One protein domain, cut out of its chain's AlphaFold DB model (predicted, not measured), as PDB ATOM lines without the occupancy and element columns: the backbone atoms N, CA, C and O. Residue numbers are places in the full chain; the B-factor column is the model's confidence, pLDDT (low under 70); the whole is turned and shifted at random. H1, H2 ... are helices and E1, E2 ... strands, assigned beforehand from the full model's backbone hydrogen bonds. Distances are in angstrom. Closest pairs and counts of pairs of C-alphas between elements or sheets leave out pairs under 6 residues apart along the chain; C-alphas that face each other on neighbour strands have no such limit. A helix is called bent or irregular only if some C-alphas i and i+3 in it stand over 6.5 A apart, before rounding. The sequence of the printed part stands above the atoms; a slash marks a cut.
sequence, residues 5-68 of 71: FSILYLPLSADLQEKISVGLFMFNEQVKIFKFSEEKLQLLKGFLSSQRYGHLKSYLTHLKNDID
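This is residues 5 to 68 of the 71 residues of an uncharacterized protein of Leeuwenhoekiella marinoflava (UniProt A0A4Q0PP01). A long, narrow sheet of three strands, its inner strand E2 bent, has a helical hairpin packed on it: the long helix H2 runs along E3, and the short H1 sits over the bent E2. The printed part has 64 residues, with named elements in the order E1, E2, E3, H1, H2; the sheet, ordered E1, E2, E3, is antiparallel, and the class is mixed. The whole is only just compact, close to loose, with a radius of gyration of the C-alphas of 12.7 A; its elongated outline spans 38 by 23 by 17 A.

Begin with E1, residues 5 to 11, E2, residues 19 to 27, and E3, residues 32 to 36: they form a meander, each strand the antiparallel neighbour of the one before. In the hairpin E1 and E2, look for N 6 and O 25, 2.8 A apart; in the hairpin E2 and E3, for N 24 and O 35, 2.8 A. E2 bends by 60 degrees at residue 22. H2, residues 50 to 67, is on the sheet at a height of 9.7 A, over E3 and along the strands; the closest C-alphas, of Phe 34 and Lys 64, are 5.6 A apart. H1, residues 38 to 46, is on the sheet too; its closest C-alphas to E2, of Val 22 and Lys 40, are 6.0 A apart. H1 and H2, a helical hairpin, only just touch, with 3 pairs of C-alphas within 8 A, the closest being Lys 45 and Tyr 53 at 6.3 A; H2 does so with residues 53 to 57 alone. They run opposite ways at a shallow tilt of 21 degrees. In H2 every O i to N i+4 pair is within hydrogen-bond range; in H1 2 of 5 are, beside 5 of 6 O i to N i+3 pairs.

Find C-alpha 5 at (192.044, 146.324, 175.465), where E1 begins its 19.4 A. E2 covers 23.0 A. H2 covers 25.8 A, from C-alpha 50 at (191.879, 116.276, 174.315) to C-alpha 67 at (189.146, 139.690, 163.902). H1 is irregular, but only just: C-alphas 43 and 46 are 6.50 A apart.

The two C-alphas farthest apart, of Asp 15 and Gln 30, are 39.8 A from each other. The printed part has no cut; the links E2 to E3, E3 to H1 and H1 to H2 are tight, and E1 to E2 is short. No printed residue is under 70 in pLDDT.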
ATOM      1  N   PHE A   5     191.429 147.634 175.486       93.44
ATOM      2  CA  PHE A   5     192.044 146.324 175.465       93.44
ATOM      3  C   PHE A   5     191.402 145.433 176.519       93.44
ATOM      4  O   PHE A   5     190.899 145.906 177.538       93.44
ATOM      5  N   SER A   6     191.430 144.135 176.264       93.50
ATOM      6  CA  SER A   6     190.987 143.113 177.197       93.50
ATOM      7  C   SER A   6     191.910 141.910 177.107       93.50
ATOM      8  O   SER A   6     192.303 141.486 176.019       93.50
ATOM      9  N   ILE A   7     192.267 141.364 178.263       95.06
ATOM     10  CA  ILE A   7     193.047 140.135 178.361       95.06
ATOM     11  C   ILE A   7     192.061 138.971 178.441       95.06
ATOM     12  O   ILE A   7     191.140 138.975 179.258       95.06
ATOM     13  N   LEU A   8     192.268 137.959 177.603       93.19
ATOM     14  CA  LEU A   8     191.498 136.724 177.649       93.19
ATOM     15  C   LEU A   8     192.079 135.804 178.723       93.19
ATOM     16  O   LEU A   8     193.241 135.396 178.639       93.19
ATOM     17  N   TYR A   9     191.247 135.453 179.699       92.25
ATOM     18  CA  TYR A   9     191.586 134.530 180.775       92.25
ATOM     19  C   TYR A   9     190.797 133.232 180.647       92.25
ATOM     20  O   TYR A   9     189.600 133.260 180.362       92.25
ATOM     21  N   LEU A  10     191.452 132.107 180.922       88.75
ATOM     22  CA  LEU A  10     190.810 130.805 181.051       88.75
ATOM     23  C   LEU A  10     190.941 130.302 182.491       88.75
ATOM     24  O   LEU A  10     192.052 130.327 183.027       88.75
ATOM     25  N   PRO A  11     189.843 129.862 183.127       86.88
ATOM     26  CA  PRO A  11     189.915 129.211 184.429       86.88
ATOM     27  C   PRO A  11     190.594 127.841 184.299       86.88
ATOM     28  O   PRO A  11     190.344 127.117 183.334       86.88
ATOM     29  N   LEU A  12     191.454 127.492 185.260       82.81
ATOM     30  CA  LEU A  12     192.131 126.185 185.287       82.81
ATOM     31  C   LEU A  12     191.245 125.079 185.870       82.81
ATOM     32  O   LEU A  12     191.353 123.922 185.466       82.81
ATOM     33  N   SER A  13     190.335 125.429 186.778       78.06
ATOM     34  CA  SER A  13     189.274 124.544 187.250       78.06
ATOM     35  C   SER A  13     188.018 125.352 187.591       78.06
ATOM     36  O   SER A  13     188.053 126.582 187.615       78.06
ATOM     37  N   ALA A  14     186.893 124.667 187.806       75.69
ATOM     38  CA  ALA A  14     185.651 125.315 188.230       75.69
ATOM     39  C   ALA A  14     185.691 125.751 189.706       75.69
ATOM     40  O   ALA A  14     185.045 126.729 190.071       75.69
ATOM     41  N   ASP A  15     186.468 125.038 190.527       79.00
ATOM     42  CA  ASP A  15     186.513 125.213 191.982       79.00
ATOM     43  C   ASP A  15     187.656 126.137 192.433       79.00
ATOM     44  O   ASP A  15     187.609 126.728 193.511       79.00
ATOM     45  N   LEU A  16     188.697 126.278 191.607       73.94
ATOM     46  CA  LEU A  16     189.845 127.142 191.864       73.94
ATOM     47  C   LEU A  16     189.612 128.512 191.226       73.94
ATOM     48  O   LEU A  16     189.198 128.627 190.075       73.94
ATOM     49  N   GLN A  17     189.969 129.580 191.942       83.25
ATOM     50  CA  GLN A  17     189.950 130.941 191.387       83.25
ATOM     51  C   GLN A  17     191.122 131.225 190.430       83.25
ATOM     52  O   GLN A  17     191.269 132.344 189.932       83.25
ATOM     53  N   GLU A  18     191.959 130.224 190.165       86.62
ATOM     54  CA  GLU A  18     193.138 130.340 189.320       86.62
ATOM     55  C   GLU A  18     192.760 130.445 187.844       86.62
ATOM     56  O   GLU A  18     191.974 129.663 187.296       86.62
ATOM     57  N   LYS A  19     193.353 131.436 187.182       90.25
ATOM     58  CA  LYS A  19     193.122 131.726 185.772       90.25
ATOM     59  C   LYS A  19     194.449 131.959 185.080       90.25
ATOM     60  O   LYS A  19     195.324 132.637 185.614       90.25
ATOM     61  N   ILE A  20     194.562 131.473 183.853       89.62
ATOM     62  CA  ILE A  20     195.701 131.753 182.986       89.62
ATOM     63  C   ILE A  20     195.303 132.766 181.916       89.62
ATOM     64  O   ILE A  20     194.253 132.652 181.285       89.62
ATOM     65  N   SER A  21     196.147 133.777 181.706       93.19
ATOM     66  CA  SER A  21     196.004 134.691 180.574       93.19
ATOM     67  C   SER A  21     196.488 134.005 179.302       93.19
ATOM     68  O   SER A  21     197.652 133.620 179.213       93.19
ATOM     69  N   VAL A  22     195.623 133.872 178.299       94.25
ATOM     70  CA  VAL A  22     195.956 133.171 177.046       94.25
ATOM     71  C   VAL A  22     195.904 134.057 175.817       94.25
ATOM     72  O   VAL A  22     196.420 133.659 174.778       94.25
ATOM     73  N   GLY A  23     195.348 135.264 175.911       94.00
ATOM     74  CA  GLY A  23     195.299 136.171 174.770       94.00
ATOM     75  C   GLY A  23     195.025 137.620 175.124       94.00
ATOM     76  O   GLY A  23     194.783 137.966 176.280       94.00
ATOM     77  N   LEU A  24     195.081 138.457 174.097       94.19
ATOM     78  CA  LEU A  24     194.843 139.889 174.136       94.19
ATOM     79  C   LEU A  24     193.936 140.258 172.966       94.19
ATOM     80  O   LEU A  24     194.218 139.918 171.815       94.19
ATOM     81  N   PHE A  25     192.888 141.002 173.280       93.38
ATOM     82  CA  PHE A  25     192.092 141.736 172.317       93.38
ATOM     83  C   PHE A  25     192.369 143.225 172.500       93.38
ATOM     84  O   PHE A  25     192.332 143.727 173.623       93.38
ATOM     85  N   MET A  26     192.650 143.931 171.414       92.25
ATOM     86  CA  MET A  26     192.833 145.375 171.418       92.25
ATOM     87  C   MET A  26     192.059 145.973 170.256       92.25
ATOM     88  O   MET A  26     192.160 145.484 169.130       92.25
ATOM     89  N   PHE A  27     191.316 147.041 170.523       91.25
ATOM     90  CA  PHE A  27     190.674 147.804 169.469       91.25
ATOM     91  C   PHE A  27     190.768 149.308 169.703       91.25
ATOM     92  O   PHE A  27     190.732 149.807 170.831       91.25
ATOM     93  N   ASN A  28     190.847 150.027 168.596       91.25
ATOM     94  CA  ASN A  28     190.564 151.450 168.513       91.25
ATOM     95  C   ASN A  28     189.825 151.724 167.189       91.25
ATOM     96  O   ASN A  28     189.346 150.798 166.536       91.25
ATOM     97  N   GLU A  29     189.708 152.989 166.797       86.94
ATOM     98  CA  GLU A  29     189.011 153.398 165.569       86.94
ATOM     99  C   GLU A  29     189.671 152.885 164.273       86.94
ATOM    100  O   GLU A  29     189.029 152.873 163.229       86.94
ATOM    101  N   GLN A  30     190.935 152.455 164.323       86.19
ATOM    102  CA  GLN A  30     191.755 152.124 163.150       86.19
ATOM    103  C   GLN A  30     192.180 150.653 163.108       86.19
ATOM    104  O   GLN A  30     192.433 150.109 162.038       86.19
ATOM    105  N   VAL A  31     192.299 150.015 164.271       86.69
ATOM    106  CA  VAL A  31     192.962 148.726 164.432       86.69
ATOM    107  C   VAL A  31     192.114 147.818 165.307       86.69
ATOM    108  O   VAL A  31     191.642 148.224 166.370       86.69
ATOM    109  N   LYS A  32     191.971 146.564 164.874       89.75
ATOM    110  CA  LYS A  32     191.430 145.454 165.658       89.75
ATOM    111  C   LYS A  32     192.479 144.353 165.664       89.75
ATOM    112  O   LYS A  32     192.843 143.851 164.610       89.75
ATOM    113  N   ILE A  33     192.997 144.017 166.838       91.44
ATOM    114  CA  ILE A  33     194.014 142.979 167.004       91.44
ATOM    115  C   ILE A  33     193.480 141.944 167.976       91.44
ATOM    116  O   ILE A  33     193.084 142.272 169.098       91.44
ATOM    117  N   PHE A  34     193.555 140.683 167.570       93.75
ATOM    118  CA  PHE A  34     193.432 139.554 168.474       93.75
ATOM    119  C   PHE A  34     194.661 138.658 168.355       93.75
ATOM    120  O   PHE A  34     195.011 138.187 167.275       93.75
ATOM    121  N   LYS A  35     195.325 138.407 169.483       94.19
ATOM    122  CA  LYS A  35     196.444 137.464 169.561       94.19
ATOM    123  C   LYS A  35     196.266 136.557 170.764       94.19
ATOM    124  O   LYS A  35     195.866 137.007 171.832       94.19
ATOM    125  N   PHE A  36     196.624 135.290 170.606       94.75
ATOM    126  CA  PHE A  36     196.676 134.325 171.696       94.75
ATOM    127  C   PHE A  36     198.026 133.605 171.705       94.75
ATOM    128  O   PHE A  36     198.705 133.521 170.680       94.75
ATOM    129  N   SER A  37     198.447 133.137 172.878       94.25
ATOM    130  CA  SER A  37     199.717 132.440 173.072       94.25
ATOM    131  C   SER A  37     199.511 130.937 172.934       94.25
ATOM    132  O   SER A  37     198.898 130.305 173.793       94.25
ATOM    133  N   GLU A  38     200.051 130.361 171.862       92.06
ATOM    134  CA  GLU A  38     200.069 128.907 171.652       92.06
ATOM    135  C   GLU A  38     200.832 128.179 172.765       92.06
ATOM    136  O   GLU A  38     200.391 127.131 173.220       92.06
ATOM    137  N   GLU A  39     201.938 128.747 173.253       92.00
ATOM    138  CA  GLU A  39     202.720 128.178 174.357       92.00
ATOM    139  C   GLU A  39     201.886 128.073 175.641       92.00
ATOM    140  O   GLU A  39     201.760 126.995 176.220       92.00
ATOM    141  N   LYS A  40     201.226 129.168 176.046       90.94
ATOM    142  CA  LYS A  40     200.350 129.156 177.225       90.94
ATOM    143  C   LYS A  40     199.130 128.264 177.027       90.94
ATOM    144  O   LYS A  40     198.663 127.651 177.983       90.94
ATOM    145  N   LEU A  41     198.621 128.171 175.797       91.19
ATOM    146  CA  LEU A  41     197.536 127.258 175.467       91.19
ATOM    147  C   LEU A  41     197.982 125.803 175.656       91.19
ATOM    148  O   LEU A  41     197.247 125.036 176.265       91.19
ATOM    149  N   GLN A  42     199.186 125.423 175.217       90.81
ATOM    150  CA  GLN A  42     199.698 124.051 175.350       90.81
ATOM    151  C   GLN A  42     199.769 123.561 176.799       90.81
ATOM    152  O   GLN A  42     199.503 122.381 177.034       90.81
ATOM    153  N   LEU A  43     200.041 124.448 177.761       88.56
ATOM    154  CA  LEU A  43     200.007 124.115 179.190       88.56
ATOM    155  C   LEU A  43     198.635 123.567 179.625       88.56
ATOM    156  O   LEU A  43     198.563 122.736 180.526       88.56
ATOM    157  N   LEU A  44     197.550 123.951 178.939       87.44
ATOM    158  CA  LEU A  44     196.188 123.494 179.234       87.44
ATOM    159  C   LEU A  44     195.893 122.054 178.804       87.44
ATOM    160  O   LEU A  44     194.881 121.500 179.233       87.44
ATOM    161  N   LYS A  45     196.759 121.413 178.007       87.88
ATOM    162  CA  LYS A  45     196.570 120.003 177.613       87.88
ATOM    163  C   LYS A  45     196.521 119.051 178.810       87.88
ATOM    164  O   LYS A  45     195.876 118.017 178.714       87.88
ATOM    165  N   GLY A  46     197.196 119.392 179.911       85.62
ATOM    166  CA  GLY A  46     197.165 118.606 181.148       85.62
ATOM    167  C   GLY A  46     195.902 118.813 181.993       85.62
ATOM    168  O   GLY A  46     195.611 117.988 182.851       85.62
ATOM    169  N   PHE A  47     195.148 119.888 181.748       85.19
ATOM    170  CA  PHE A  47     193.977 120.277 182.546       85.19
ATOM    171  C   PHE A  47     192.649 119.992 181.832       85.19
ATOM    172  O   PHE A  47     191.608 119.839 182.468       85.19
ATOM    173  N   LEU A  48     192.666 119.929 180.499       86.31
ATOM    174  CA  LEU A  48     191.490 119.711 179.663       86.31
ATOM    175  C   LEU A  48     191.564 118.350 178.975       86.31
ATOM    176  O   LEU A  48     192.630 117.902 178.568       86.31
ATOM    177  N   SER A  49     190.407 117.725 178.742       89.69
ATOM    178  CA  SER A  49     190.352 116.573 177.841       89.69
ATOM    179  C   SER A  49     190.793 116.973 176.427       89.69
ATOM    180  O   SER A  49     190.557 118.104 175.989       89.69
ATOM    181  N   SER A  50     191.376 116.033 175.677       92.00
ATOM    182  CA  SER A  50     191.879 116.276 174.315       92.00
ATOM    183  C   SER A  50     190.832 116.907 173.393       92.00
ATOM    184  O   SER A  50     191.152 117.797 172.608       92.00
ATOM    185  N   GLN A  51     189.567 116.499 173.530       93.94
ATOM    186  CA  GLN A  51     188.452 117.068 172.775       93.94
ATOM    187  C   GLN A  51     188.210 118.542 173.133       93.94
ATOM    188  O   GLN A  51     188.142 119.387 172.242       93.94
ATOM    189  N   ARG A  52     188.114 118.876 174.429       90.69
ATOM    190  CA  ARG A  52     187.906 120.262 174.891       90.69
ATOM    191  C   ARG A  52     189.070 121.162 174.491       90.69
ATOM    192  O   ARG A  52     188.841 122.276 174.028       90.69
ATOM    193  N   TYR A  53     190.299 120.661 174.610       93.00
ATOM    194  CA  TYR A  53     191.492 121.357 174.138       93.00
ATOM    195  C   TYR A  53     191.425 121.639 172.628       93.00
ATOM    196  O   TYR A  53     191.673 122.766 172.197       93.00
ATOM    197  N   GLY A  54     191.052 120.635 171.826       94.31
ATOM    198  CA  GLY A  54     190.892 120.777 170.378       94.31
ATOM    199  C   GLY A  54     189.858 121.840 170.001       94.31
ATOM    200  O   GLY A  54     190.155 122.719 169.191       94.31
ATOM    201  N   HIS A  55     188.684 121.814 170.640       94.62
ATOM    202  CA  HIS A  55     187.641 122.822 170.429       94.62
ATOM    203  C   HIS A  55     188.106 124.229 170.802       94.62
ATOM    204  O   HIS A  55     187.927 125.153 170.014       94.62
ATOM    205  N   LEU A  56     188.740 124.391 171.966       93.12
ATOM    206  CA  LEU A  56     189.265 125.681 172.407       93.12
ATOM    207  C   LEU A  56     190.291 126.235 171.411       93.12
ATOM    208  O   LEU A  56     190.193 127.389 171.003       93.12
ATOM    209  N   LYS A  57     191.261 125.413 170.993       94.19
ATOM    210  CA  LYS A  57     192.287 125.834 170.036       94.19
ATOM    211  C   LYS A  57     191.678 126.238 168.694       94.19
ATOM    212  O   LYS A  57     192.032 127.287 168.154       94.19
ATOM    213  N   SER A  58     190.773 125.419 168.163       95.62
ATOM    214  CA  SER A  58     190.057 125.720 166.922       95.62
ATOM    215  C   SER A  58     189.289 127.038 167.043       95.62
ATOM    216  O   SER A  58     189.478 127.915 166.206       95.62
ATOM    217  N   TYR A  59     188.537 127.238 168.128       94.56
ATOM    218  CA  TYR A  59     187.802 128.479 168.383       94.56
ATOM    219  C   TYR A  59     188.715 129.712 168.399       94.56
ATOM    220  O   TYR A  59     188.447 130.680 167.696       94.56
ATOM    221  N   LEU A  60     189.823 129.673 169.149       93.94
ATOM    222  CA  LEU A  60     190.774 130.792 169.209       93.94
ATOM    223  C   LEU A  60     191.423 131.079 167.848       93.94
ATOM    224  O   LEU A  60     191.685 132.235 167.519       93.94
ATOM    225  N   THR A  61     191.658 130.037 167.050       94.00
ATOM    226  CA  THR A  61     192.229 130.160 165.704       94.00
ATOM    227  C   THR A  61     191.236 130.814 164.745       94.00
ATOM    228  O   THR A  61     191.604 131.754 164.044       94.00
ATOM    229  N   HIS A  62     189.974 130.375 164.755       94.12
ATOM    230  CA  HIS A  62     188.906 131.005 163.977       94.12
ATOM    231  C   HIS A  62     188.702 132.461 164.393       94.12
ATOM    232  O   HIS A  62     188.735 133.341 163.543       94.12
ATOM    233  N   LEU A  63     188.635 132.737 165.698       92.31
ATOM    234  CA  LEU A  63     188.478 134.093 166.221       92.31
ATOM    235  C   LEU A  63     189.609 135.031 165.776       92.31
ATOM    236  O   LEU A  63     189.368 136.197 165.474       92.31
ATOM    237  N   LYS A  64     190.849 134.528 165.720       92.38
ATOM    238  CA  LYS A  64     191.981 135.284 165.179       92.38
ATOM    239  C   LYS A  64     191.764 135.642 163.715       92.38
ATOM    240  O   LYS A  64     191.928 136.805 163.375       92.38
ATOM    241  N   ASN A  65     191.374 134.674 162.895       91.38
ATOM    242  CA  ASN A  65     191.144 134.893 161.469       91.38
ATOM    243  C   ASN A  65     189.938 135.809 161.203       91.38
ATOM    244  O   ASN A  65     189.935 136.530 160.215       91.38
ATOM    245  N   ASP A  66     188.934 135.814 162.080       90.50
ATOM    246  CA  ASP A  66     187.756 136.676 161.927       90.50
ATOM    247  C   ASP A  66     188.048 138.136 162.318       90.50
ATOM    248  O   ASP A  66     187.526 139.069 161.708       90.50
ATOM    249  N   ILE A  67     188.857 138.350 163.362       88.69
ATOM    250  CA  ILE A  67     189.146 139.690 163.902       88.69
ATOM    251  C   ILE A  67     190.309 140.362 163.172       88.69
ATOM    252  O   ILE A  67     190.260 141.566 162.919       88.69
ATOM    253  N   ASP A  68     191.353 139.595 162.889       78.75
ATOM    254  CA  ASP A  68     192.561 140.026 162.196       78.75
ATOM    255  C   ASP A  68     192.754 139.091 160.992       78.75
ATOM    256  O   ASP A  68     193.574 138.168 161.049       78.75
TER     257      ASP A  68